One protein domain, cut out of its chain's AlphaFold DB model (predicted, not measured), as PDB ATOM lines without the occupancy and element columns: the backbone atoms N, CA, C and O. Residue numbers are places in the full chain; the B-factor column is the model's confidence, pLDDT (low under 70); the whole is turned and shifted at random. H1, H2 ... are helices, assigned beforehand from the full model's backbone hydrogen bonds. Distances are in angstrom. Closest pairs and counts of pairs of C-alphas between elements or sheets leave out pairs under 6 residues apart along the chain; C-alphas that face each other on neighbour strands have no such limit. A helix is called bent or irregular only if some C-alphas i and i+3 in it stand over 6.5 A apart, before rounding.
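AT A GLANCE: This is residues 2 to 86 of the 86 residues of an uncharacterized protein of Aegilops tauschii subsp. strangulata (UniProt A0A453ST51). The model is a loose arch of two parts: at one end H1 and H2 pack together at a wide angle, and at the other end are H3 and the closing stretch of residues 60 to 86, which has no named element. Residues 34 to 47 join the two parts, and H3 touches neither of the other helices. The printed part has 85 residues, with three named helices in the order H1, H2, H3 and no named strand. The class is all helix, though the helices hold 34 of the 85 residues, under half. The whole is loose, with a radius of gyration of the C-alphas of 16.1 A, and spans 45 by 35 by 28 A.

IN THESE COORDINATES: Start at residue 2 and go to C-alpha 6 at (35.723, -28.183, -14.103), where H1 begins; it holds residues 6 to 14 and is 12.4 A long from first to last C-alpha. Next find C-alpha 21 at (39.134, -27.331, 1.203); from there H2, the longest helix, runs through residues 21 to 33 over 18.4 A. Then look for H3, residues 48 to 59, which covers 16.8 A and ends with C-alpha 59 at (32.150, -6.128, -9.172). No helix is bent.

HOW THE PARTS SIT: Look first at H1 and H2, which touch; H2 does this with residues 24 to 28 alone. Their closest C-alphas are those of Ile 12 and Ile 24, 5.9 A apart, and their centres are 11.8 A apart. Their lines stand at a steep tilt of 68 degrees, only just short of about perpendicular, and they run the same way. Go back now to residues 2 to 3: they pair as strands do, parallel, with residues 40 to 41, in stretches too short to be named. Further along, H3 is apart from H1 and apart from H2. In the backbones of H1, H2 and H3, every O i to N i+4 pair is within hydrogen-bond range.

THE WHOLE: Find Gln 14 and Val 86 to see the full reach: theirs are the two C-alphas farthest apart, at 48.5 A. The printed part has no cut and ends at residue 86, the chain's last residue. The link from H1 to H2, with 6 residues, is short, while the one from H2 to H3, with 14 residues, is long. Along the closing stretch, residues 68 to 73 stand free. Read the B-factor column for the pLDDT: its mean over the printed part is 79.4, and it is under 70 at residue 17 and at residues 69 to 86.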
ATOM      1  N   ALA A   2      24.792 -27.634 -12.041       90.88
ATOM      2  CA  ALA A   2      25.831 -27.528 -13.059       90.88
ATOM      3  C   ALA A   2      26.820 -26.412 -12.690       90.88
ATOM      4  O   ALA A   2      26.442 -25.466 -11.999       90.88
ATOM      5  N   SER A   3      28.076 -26.537 -13.113       90.88
ATOM      6  CA  SER A   3      29.100 -25.499 -12.964       90.88
ATOM      7  C   SER A   3      30.023 -25.486 -14.178       90.88
ATOM      8  O   SER A   3      30.372 -26.550 -14.693       90.88
ATOM      9  N   ASP A   4      30.472 -24.298 -14.589       92.06
ATOM     10  CA  ASP A   4      31.486 -24.128 -15.638       92.06
ATOM     11  C   ASP A   4      32.927 -24.259 -15.134       92.06
ATOM     12  O   ASP A   4      33.874 -24.153 -15.918       92.06
ATOM     13  N   TYR A   5      33.117 -24.558 -13.844       90.62
ATOM     14  CA  TYR A   5      34.437 -24.683 -13.245       90.62
ATOM     15  C   TYR A   5      34.831 -26.145 -13.008       90.62
ATOM     16  O   TYR A   5      34.671 -26.716 -11.929       90.62
ATOM     17  N   GLN A   6      35.385 -26.757 -14.060       92.31
ATOM     18  CA  GLN A   6      35.723 -28.183 -14.103       92.31
ATOM     19  C   GLN A   6      36.646 -28.640 -12.960       92.31
ATOM     20  O   GLN A   6      36.509 -29.765 -12.482       92.31
ATOM     21  N   VAL A   7      37.594 -27.796 -12.535       91.62
ATOM     22  CA  VAL A   7      38.547 -28.134 -11.465       91.62
ATOM     23  C   VAL A   7      37.815 -28.356 -10.144       91.62
ATOM     24  O   VAL A   7      38.008 -29.392  -9.520       91.62
ATOM     25  N   VAL A   8      36.891 -27.465  -9.778       90.44
ATOM     26  CA  VAL A   8      36.107 -27.609  -8.541       90.44
ATOM     27  C   VAL A   8      35.194 -28.825  -8.581       90.44
ATOM     28  O   VAL A   8      35.075 -29.507  -7.571       90.44
ATOM     29  N   ILE A   9      34.592 -29.151  -9.729       92.38
ATOM     30  CA  ILE A   9      33.801 -30.385  -9.849       92.38
ATOM     31  C   ILE A   9      34.672 -31.614  -9.559       92.38
ATOM     32  O   ILE A   9      34.284 -32.456  -8.753       92.38
ATOM     33  N   LYS A  10      35.883 -31.674 -10.129       91.81
ATOM     34  CA  LYS A  10      36.833 -32.759  -9.842       91.81
ATOM     35  C   LYS A  10      37.251 -32.792  -8.372       91.81
ATOM     36  O   LYS A  10      37.323 -33.876  -7.806       91.81
ATOM     37  N   ASP A  11      37.499 -31.638  -7.759       91.69
ATOM     38  CA  ASP A  11      37.898 -31.565  -6.351       91.69
ATOM     39  C   ASP A  11      36.784 -32.012  -5.398       91.69
ATOM     40  O   ASP A  11      37.042 -32.703  -4.413       91.69
ATOM     41  N   ILE A  12      35.532 -31.666  -5.708       90.69
ATOM     42  CA  ILE A  12      34.359 -32.132  -4.962       90.69
ATOM     43  C   ILE A  12      34.215 -33.649  -5.092       90.69
ATOM     44  O   ILE A  12      33.985 -34.324  -4.090       90.69
ATOM     45  N   ASP A  13      34.361 -34.188  -6.304       89.44
ATOM     46  CA  ASP A  13      34.237 -35.627  -6.551       89.44
ATOM     47  C   ASP A  13      35.369 -36.431  -5.888       89.44
ATOM     48  O   ASP A  13      35.157 -37.570  -5.471       89.44
ATOM     49  N   GLN A  14      36.560 -35.842  -5.758       87.50
ATOM     50  CA  GLN A  14      37.717 -36.461  -5.104       87.50
ATOM     51  C   GLN A  14      37.783 -36.201  -3.592       87.50
ATOM     52  O   GLN A  14      38.554 -36.863  -2.898       87.50
ATOM     53  N   GLY A  15      37.009 -35.247  -3.068       77.88
ATOM     54  CA  GLY A  15      37.066 -34.831  -1.664       77.88
ATOM     55  C   GLY A  15      38.417 -34.226  -1.255       77.88
ATOM     56  O   GLY A  15      38.844 -34.396  -0.112       77.88
ATOM     57  N   THR A  16      39.121 -33.558  -2.175       76.12
ATOM     58  CA  THR A  16      40.503 -33.080  -1.980       76.12
ATOM     59  C   THR A  16      40.627 -31.941  -0.954       76.12
ATOM     60  O   THR A  16      39.757 -31.080  -0.817       76.12
ATOM     61  N   SER A  17      41.773 -31.884  -0.255       67.25
ATOM     62  CA  SER A  17      42.196 -30.759   0.610       67.25
ATOM     63  C   SER A  17      42.855 -29.633  -0.199       67.25
ATOM     64  O   SER A  17      43.986 -29.226   0.063       67.25
ATOM     65  N   ALA A  18      42.163 -29.140  -1.228       71.50
ATOM     66  CA  ALA A  18      42.591 -27.955  -1.970       71.50
ATOM     67  C   ALA A  18      42.738 -26.730  -1.027       71.50
ATOM     68  O   ALA A  18      42.224 -26.757   0.094       71.50
ATOM     69  N   PRO A  19      43.372 -25.617  -1.447       82.94
ATOM     70  CA  PRO A  19      43.468 -24.397  -0.628       82.94
ATOM     71  C   PRO A  19      42.111 -23.869  -0.127       82.94
ATOM     72  O   PRO A  19      42.026 -23.234   0.918       82.94
ATOM     73  N   TYR A  20      41.038 -24.180  -0.856       87.75
ATOM     74  CA  TYR A  20      39.637 -23.905  -0.526       87.75
ATOM     75  C   TYR A  20      38.912 -25.136   0.061       87.75
ATOM     76  O   TYR A  20      37.695 -25.267  -0.054       87.75
ATOM     77  N   GLY A  21      39.642 -26.050   0.707       89.38
ATOM     78  CA  GLY A  21      39.134 -27.331   1.203       89.38
ATOM     79  C   GLY A  21      37.960 -27.192   2.172       89.38
ATOM     80  O   GLY A  21      37.014 -27.965   2.086       89.38
ATOM     81  N   ALA A  22      37.949 -26.156   3.019       91.44
ATOM     82  CA  ALA A  22      36.807 -25.866   3.891       91.44
ATOM     83  C   ALA A  22      35.509 -25.618   3.096       91.44
ATOM     84  O   ALA A  22      34.456 -26.136   3.459       91.44
ATOM     85  N   ILE A  23      35.596 -24.896   1.972       90.81
ATOM     86  CA  ILE A  23      34.456 -24.632   1.082       90.81
ATOM     87  C   ILE A  23      34.000 -25.935   0.412       90.81
ATOM     88  O   ILE A  23      32.805 -26.205   0.349       90.81
ATOM     89  N   ILE A  24      34.937 -26.777  -0.038       92.00
ATOM     90  CA  ILE A  24      34.616 -28.089  -0.632       92.00
ATOM     91  C   ILE A  24      33.875 -28.973   0.371       92.00
ATOM     92  O   ILE A  24      32.838 -29.539   0.034       92.00
ATOM     93  N   GLN A  25      34.356 -29.045   1.615       92.38
ATOM     94  CA  GLN A  25      33.703 -29.819   2.670       92.38
ATOM     95  C   GLN A  25      32.304 -29.280   2.995       92.38
ATOM     96  O   GLN A  25      31.374 -30.069   3.155       92.38
ATOM     97  N   GLU A  26      32.112 -27.956   3.021       94.00
ATOM     98  CA  GLU A  26      30.786 -27.348   3.188       94.00
ATOM     99  C   GLU A  26      29.832 -27.729   2.044       94.00
ATOM    100  O   GLU A  26      28.686 -28.116   2.289       94.00
ATOM    101  N   VAL A  27      30.297 -27.665   0.791       92.06
ATOM    102  CA  VAL A  27      29.503 -28.053  -0.386       92.06
ATOM    103  C   VAL A  27      29.128 -29.534  -0.332       92.06
ATOM    104  O   VAL A  27      27.969 -29.874  -0.573       92.06
ATOM    105  N   ILE A  28      30.070 -30.413   0.023       91.56
ATOM    106  CA  ILE A  28      29.821 -31.853   0.178       91.56
ATOM    107  C   ILE A  28      28.800 -32.103   1.294       91.56
ATOM    108  O   ILE A  28      27.825 -32.820   1.071       91.56
ATOM    109  N   ALA A  29      28.964 -31.480   2.463       93.50
ATOM    110  CA  ALA A  29      28.035 -31.625   3.581       93.50
ATOM    111  C   ALA A  29      26.613 -31.179   3.202       93.50
ATOM    112  O   ALA A  29      25.643 -31.889   3.469       93.50
ATOM    113  N   ARG A  30      26.479 -30.044   2.501       93.06
ATOM    114  CA  ARG A  30      25.183 -29.579   1.980       93.06
ATOM    115  C   ARG A  30      24.601 -30.537   0.947       93.06
ATOM    116  O   ARG A  30      23.428 -30.873   1.051       93.06
ATOM    117  N   LYS A  31      25.401 -31.019  -0.009       91.56
ATOM    118  CA  LYS A  31      24.973 -32.014  -1.008       91.56
ATOM    119  C   LYS A  31      24.401 -33.267  -0.337       91.56
ATOM    120  O   LYS A  31      23.338 -33.725  -0.740       91.56
ATOM    121  N   LEU A  32      25.078 -33.784   0.691       92.00
ATOM    122  CA  LEU A  32      24.665 -34.975   1.444       92.00
ATOM    123  C   LEU A  32      23.397 -34.758   2.282       92.00
ATOM    124  O   LEU A  32      22.698 -35.719   2.582       92.00
ATOM    125  N   SER A  33      23.082 -33.511   2.644       94.56
ATOM    126  CA  SER A  33      21.840 -33.173   3.354       94.56
ATOM    127  C   SER A  33      20.590 -33.193   2.460       94.56
ATOM    128  O   SER A  33      19.470 -33.163   2.966       94.56
ATOM    129  N   MET A  34      20.760 -33.239   1.133       92.62
ATOM    130  CA  MET A  34      19.666 -33.262   0.160       92.62
ATOM    131  C   MET A  34      19.326 -34.703  -0.240       92.62
ATOM    132  O   MET A  34      20.217 -35.532  -0.396       92.62
ATOM    133  N   THR A  35      18.046 -34.990  -0.502       93.81
ATOM    134  CA  THR A  35      17.577 -36.333  -0.907       93.81
ATOM    135  C   THR A  35      18.288 -36.866  -2.152       93.81
ATOM    136  O   THR A  35      18.579 -38.054  -2.250       93.81
ATOM    137  N   SER A  36      18.559 -35.995  -3.123       89.12
ATOM    138  CA  SER A  36      19.375 -36.303  -4.293       89.12
ATOM    139  C   SER A  36      19.941 -35.007  -4.858       89.12
ATOM    140  O   SER A  36      19.201 -34.056  -5.118       89.12
ATOM    141  N   CYS A  37      21.259 -34.950  -5.029       90.75
ATOM    142  CA  CYS A  37      21.934 -33.817  -5.644       90.75
ATOM    143  C   CYS A  37      23.169 -34.299  -6.407       90.75
ATOM    144  O   CYS A  37      24.135 -34.796  -5.823       90.75
ATOM    145  N   HIS A  38      23.146 -34.121  -7.727       90.06
ATOM    146  CA  HIS A  38      24.285 -34.383  -8.599       90.06
ATOM    147  C   HIS A  38      24.928 -33.058  -9.003       90.06
ATOM    148  O   HIS A  38      24.250 -32.168  -9.525       90.06
ATOM    149  N   LEU A  39      26.229 -32.935  -8.745       90.81
ATOM    150  CA  LEU A  39      27.057 -31.861  -9.281       90.81
ATOM    151  C   LEU A  39      27.696 -32.355 -10.575       90.81
ATOM    152  O   LEU A  39      28.169 -33.485 -10.629       90.81
ATOM    153  N   MET A  40      27.669 -31.527 -11.610       93.06
ATOM    154  CA  MET A  40      28.234 -31.859 -12.912       93.06
ATOM    155  C   MET A  40      28.901 -30.643 -13.540       93.06
ATOM    156  O   MET A  40      28.517 -29.499 -13.286       93.06
ATOM    157  N   TYR A  41      29.905 -30.909 -14.366       93.81
ATOM    158  CA  TYR A  41      30.510 -29.889 -15.204       93.81
ATOM    159  C   TYR A  41      29.671 -29.682 -16.464       93.81
ATOM    160  O   TYR A  41      29.339 -30.645 -17.154       93.81
ATOM    161  N   GLU A  42      29.404 -28.425 -16.794       93.31
ATOM    162  CA  GLU A  42      28.854 -28.017 -18.083       93.31
ATOM    163  C   GLU A  42      29.633 -26.818 -18.615       93.31
ATOM    164  O   GLU A  42      30.201 -26.047 -17.853       93.31
ATOM    165  N   SER A  43      29.672 -26.627 -19.932       91.00
ATOM    166  CA  SER A  43      30.365 -25.462 -20.492       91.00
ATOM    167  C   SER A  43      29.700 -24.145 -20.069       91.00
ATOM    168  O   SER A  43      28.496 -24.099 -19.804       91.00
ATOM    169  N   ARG A  44      30.454 -23.040 -20.110       86.44
ATOM    170  CA  ARG A  44      29.923 -21.690 -19.845       86.44
ATOM    171  C   ARG A  44      28.702 -21.342 -20.699       86.44
ATOM    172  O   ARG A  44      27.819 -20.641 -20.220       86.44
ATOM    173  N   ASN A  45      28.612 -21.865 -21.922       88.12
ATOM    174  CA  ASN A  45      27.462 -21.641 -22.802       88.12
ATOM    175  C   ASN A  45      26.147 -22.171 -22.203       88.12
ATOM    176  O   ASN A  45      25.089 -21.635 -22.505       88.12
ATOM    177  N   CYS A  46      26.215 -23.186 -21.339       87.69
ATOM    178  CA  CYS A  46      25.069 -23.742 -20.614       87.69
ATOM    179  C   CYS A  46      24.836 -23.048 -19.258       87.69
ATOM    180  O   CYS A  46      23.807 -23.259 -18.628       87.69
ATOM    181  N   ASN A  47      25.783 -22.224 -18.800       86.38
ATOM    182  CA  ASN A  47      25.799 -21.572 -17.486       86.38
ATOM    183  C   ASN A  47      25.897 -20.034 -17.592       86.38
ATOM    184  O   ASN A  47      26.392 -19.374 -16.680       86.38
ATOM    185  N   PHE A  48      25.435 -19.453 -18.704       84.38
ATOM    186  CA  PHE A  48      25.608 -18.031 -19.022       84.38
ATOM    187  C   PHE A  48      25.074 -17.098 -17.926       84.38
ATOM    188  O   PHE A  48      25.819 -16.261 -17.420       84.38
ATOM    189  N   GLU A  49      23.829 -17.309 -17.491       83.56
ATOM    190  CA  GLU A  49      23.190 -16.504 -16.442       83.56
ATOM    191  C   GLU A  49      23.935 -16.599 -15.105       83.56
ATOM    192  O   GLU A  49      24.215 -15.589 -14.460       83.56
ATOM    193  N   ALA A  50      24.332 -17.813 -14.705       86.56
ATOM    194  CA  ALA A  50      25.085 -18.034 -13.472       86.56
ATOM    195  C   ALA A  50      26.471 -17.368 -13.526       86.56
ATOM    196  O   ALA A  50      26.905 -16.750 -12.552       86.56
ATOM    197  N   HIS A  51      27.146 -17.438 -14.676       86.88
ATOM    198  CA  HIS A  51      28.425 -16.770 -14.898       86.88
ATOM    199  C   HIS A  51      28.286 -15.244 -14.833       86.88
ATOM    200  O   HIS A  51      29.094 -14.573 -14.191       86.88
ATOM    201  N   HIS A  52      27.256 -14.695 -15.477       85.06
ATOM    202  CA  HIS A  52      26.965 -13.262 -15.473       85.06
ATOM    203  C   HIS A  52      26.669 -12.756 -14.068       85.06
ATOM    204  O   HIS A  52      27.231 -11.742 -13.652       85.06
ATOM    205  N   LEU A  53      25.872 -13.507 -13.311       84.12
ATOM    206  CA  LEU A  53      25.582 -13.206 -11.920       84.12
ATOM    207  C   LEU A  53      26.849 -13.204 -11.060       84.12
ATOM    208  O   LEU A  53      27.094 -12.241 -10.337       84.12
ATOM    209  N   ALA A  54      27.684 -14.241 -11.164       87.31
ATOM    210  CA  ALA A  54      28.936 -14.323 -10.412       87.31
ATOM    211  C   ALA A  54      29.886 -13.165 -10.758       87.31
ATOM    212  O   ALA A  54      30.470 -12.544  -9.866       87.31
ATOM    213  N   LYS A  55      30.005 -12.832 -12.049       88.19
ATOM    214  CA  LYS A  55      30.824 -11.714 -12.522       88.19
ATOM    215  C   LYS A  55      30.304 -10.380 -11.994       88.19
ATOM    216  O   LYS A  55      31.093  -9.580 -11.502       88.19
ATOM    217  N   HIS A  56      28.999 -10.145 -12.052       84.81
ATOM    218  CA  HIS A  56      28.426  -8.927 -11.503       84.81
ATOM    219  C   HIS A  56      28.627  -8.839  -9.988       84.81
ATOM    220  O   HIS A  56      29.115  -7.823  -9.504       84.81
ATOM    221  N   ALA A  57      28.358  -9.914  -9.246       85.56
ATOM    222  CA  ALA A  57      28.573  -9.951  -7.803       85.56
ATOM    223  C   ALA A  57      30.037  -9.658  -7.423       85.56
ATOM    224  O   ALA A  57      30.278  -8.958  -6.447       85.56
ATOM    225  N   SER A  58      31.010 -10.116  -8.222       88.50
ATOM    226  CA  SER A  58      32.432  -9.797  -8.007       88.50
ATOM    227  C   SER A  58      32.811  -8.332  -8.254       88.50
ATOM    228  O   SER A  58      33.888  -7.913  -7.844       88.50
ATOM    229  N   SER A  59      31.951  -7.563  -8.931       88.88
ATOM    230  CA  SER A  59      32.150  -6.128  -9.172       88.88
ATOM    231  C   SER A  59      31.551  -5.237  -8.084       88.88
ATOM    232  O   SER A  59      31.789  -4.033  -8.089       88.88
ATOM    233  N   LEU A  60      30.768  -5.817  -7.172       86.75
ATOM    234  CA  LEU A  60      30.170  -5.099  -6.056       86.75
ATOM    235  C   LEU A  60      31.165  -4.983  -4.902       86.75
ATOM    236  O   LEU A  60      32.005  -5.859  -4.688       86.75
ATOM    237  N   ASP A  61      31.013  -3.924  -4.112       89.94
ATOM    238  CA  ASP A  61      31.745  -3.785  -2.860       89.94
ATOM    239  C   ASP A  61      31.396  -4.912  -1.880       89.94
ATOM    240  O   ASP A  61      30.334  -5.548  -1.943       89.94
ATOM    241  N   VAL A  62      32.301  -5.144  -0.928       89.50
ATOM    242  CA  VAL A  62      32.103  -6.127   0.138       89.50
ATOM    243  C   VAL A  62      30.833  -5.783   0.916       89.50
ATOM    244  O   VAL A  62      30.718  -4.717   1.515       89.50
ATOM    245  N   GLY A  63      29.878  -6.709   0.937       89.00
ATOM    246  CA  GLY A  63      28.591  -6.485   1.580       89.00
ATOM    247  C   GLY A  63      27.640  -7.660   1.411       89.00
ATOM    248  O   GLY A  63      27.961  -8.671   0.784       89.00
ATOM    249  N   ARG A  64      26.450  -7.529   2.001       82.88
ATOM    250  CA  ARG A  64      25.351  -8.479   1.805       82.88
ATOM    251  C   ARG A  64      24.469  -7.974   0.675       82.88
ATOM    252  O   ARG A  64      23.779  -6.975   0.841       82.88
ATOM    253  N   HIS A  65      24.474  -8.700  -0.433       83.12
ATOM    254  CA  HIS A  65      23.661  -8.399  -1.607       83.12
ATOM    255  C   HIS A  65      22.538  -9.432  -1.718       83.12
ATOM    256  O   HIS A  65      22.774 -10.624  -1.518       83.12
ATOM    257  N   ILE A  66      21.310  -8.982  -1.988       78.50
ATOM    258  CA  ILE A  66      20.124  -9.844  -2.075       78.50
ATOM    259  C   ILE A  66      19.678  -9.940  -3.530       78.50
ATOM    260  O   ILE A  66      19.506  -8.927  -4.204       78.50
ATOM    261  N   TRP A  67      19.429 -11.165  -3.991       72.56
ATOM    262  CA  TRP A  67      18.813 -11.423  -5.288       72.56
ATOM    263  C   TRP A  67      17.290 -11.533  -5.141       72.56
ATOM    264  O   TRP A  67      16.794 -12.516  -4.593       72.56
ATOM    265  N   LEU A  68      16.543 -10.535  -5.622       72.38
ATOM    266  CA  LEU A  68      15.085 -10.438  -5.432       72.38
ATOM    267  C   LEU A  68      14.227 -11.087  -6.535       72.38
ATOM    268  O   LEU A  68      13.012 -10.965  -6.484       72.38
ATOM    269  N   GLY A  69      14.816 -11.814  -7.491       61.25
ATOM    270  CA  GLY A  69      14.070 -12.692  -8.405       61.25
ATOM    271  C   GLY A  69      12.892 -12.037  -9.152       61.25
ATOM    272  O   GLY A  69      11.746 -12.368  -8.877       61.25
ATOM    273  N   MET A  70      13.207 -11.232 -10.176       57.72
ATOM    274  CA  MET A  70      12.327 -10.702 -11.244       57.72
ATOM    275  C   MET A  70      11.460  -9.447 -10.968       57.72
ATOM    276  O   MET A  70      10.956  -9.274  -9.863       57.72
ATOM    277  N   PRO A  71      11.190  -8.622 -12.013       55.44
ATOM    278  CA  PRO A  71      11.794  -8.624 -13.347       55.44
ATOM    279  C   PRO A  71      12.864  -7.527 -13.427       55.44
ATOM    280  O   PRO A  71      12.544  -6.344 -13.351       55.44
ATOM    281  N   TYR A  72      14.126  -7.897 -13.624       52.22
ATOM    282  CA  TYR A  72      15.140  -6.925 -14.025       52.22
ATOM    283  C   TYR A  72      15.887  -7.458 -15.236       52.22
ATOM    284  O   TYR A  72      16.261  -8.628 -15.294       52.22
ATOM    285  N   ASP A  73      15.981  -6.579 -16.226       49.84
ATOM    286  CA  ASP A  73      16.684  -6.742 -17.487       49.84
ATOM    287  C   ASP A  73      18.055  -7.420 -17.266       49.84
ATOM    288  O   ASP A  73      18.846  -6.914 -16.463       49.84
ATOM    289  N   PRO A  74      18.368  -8.534 -17.961       52.44
ATOM    290  CA  PRO A  74      19.660  -9.215 -17.855       52.44
ATOM    291  C   PRO A  74      20.877  -8.317 -18.158       52.44
ATOM    292  O   PRO A  74      22.011  -8.709 -17.878       52.44
ATOM    293  N   VAL A  75      20.668  -7.119 -18.715       51.06
ATOM    294  CA  VAL A  75      21.716  -6.127 -19.001       51.06
ATOM    295  C   VAL A  75      22.047  -5.228 -17.798       51.06
ATOM    296  O   VAL A  75      23.151  -4.690 -17.737       51.06
ATOM    297  N   ASN A  76      21.150  -5.076 -16.819       46.81
ATOM    298  CA  ASN A  76      21.309  -4.122 -15.718       46.81
ATOM    299  C   ASN A  76      20.929  -4.753 -14.381       46.81
ATOM    300  O   ASN A  76      19.784  -4.685 -13.936       46.81
ATOM    301  N   ILE A  77      21.915  -5.327 -13.699       48.84
ATOM    302  CA  ILE A  77      21.734  -5.720 -12.305       48.84
ATOM    303  C   ILE A  77      21.815  -4.435 -11.470       48.84
ATOM    304  O   ILE A  77      22.875  -3.829 -11.307       48.84
ATOM    305  N   SER A  78      20.646  -3.974 -11.031       40.41
ATOM    306  CA  SER A  78      20.446  -2.732 -10.291       40.41
ATOM    307  C   SER A  78      21.139  -2.785  -8.929       40.41
ATOM    308  O   SER A  78      20.707  -3.494  -8.020       40.41
ATOM    309  N   VAL A  79      22.184  -1.978  -8.765       49.56
ATOM    310  CA  VAL A  79      22.782  -1.660  -7.466       49.56
ATOM    311  C   VAL A  79      21.906  -0.595  -6.815       49.56
ATOM    312  O   VAL A  79      21.949   0.551  -7.247       49.56
ATOM    313  N   ASN A  80      21.047  -0.975  -5.867       44.03
ATOM    314  CA  ASN A  80      20.624  -0.153  -4.719       44.03
ATOM    315  C   ASN A  80      19.425  -0.803  -4.018       44.03
ATOM    316  O   ASN A  80      18.279  -0.631  -4.429       44.03
ATOM    317  N   ILE A  81      19.686  -1.485  -2.903       42.44
ATOM    318  CA  ILE A  81      18.693  -1.602  -1.834       42.44
ATOM    319  C   ILE A  81      19.101  -0.561  -0.797       42.44
ATOM    320  O   ILE A  81      20.118  -0.698  -0.122       42.44
ATOM    321  N   ILE A  82      18.332   0.522  -0.756       42.62
ATOM    322  CA  ILE A  82      18.469   1.621   0.195       42.62
ATOM    323  C   ILE A  82      18.231   1.033   1.592       42.62
ATOM    324  O   ILE A  82      17.201   0.395   1.818       42.62
ATOM    325  N   SER A  83      19.183   1.213   2.510       39.56
ATOM    326  CA  SER A  83      18.992   0.888   3.925       39.56
ATOM    327  C   SER A  83      17.840   1.744   4.455       39.56
ATOM    328  O   SER A  83      17.924   2.971   4.431       39.56
ATOM    329  N   LEU A  84      16.745   1.113   4.877       40.72
ATOM    330  CA  LEU A  84      15.762   1.759   5.741       40.72
ATOM    331  C   LEU A  84      16.371   1.782   7.142       40.72
ATOM    332  O   LEU A  84      16.342   0.771   7.845       40.72
ATOM    333  N   ASP A  85      16.961   2.917   7.506       41.50
ATOM    334  CA  ASP A  85      17.260   3.221   8.902       41.50
ATOM    335  C   ASP A  85      15.928   3.394   9.655       41.50
ATOM    336  O   ASP A  85      15.032   4.110   9.194       41.50
ATOM    337  N   VAL A  86      15.791   2.662  10.767       44.22
ATOM    338  CA  VAL A  86      14.666   2.723  11.723       44.22
ATOM    339  C   VAL A  86      14.812   3.939  12.627       44.22
ATOM    340  O   VAL A  86      15.944   4.162  13.114       44.22
TER     341      VAL A  86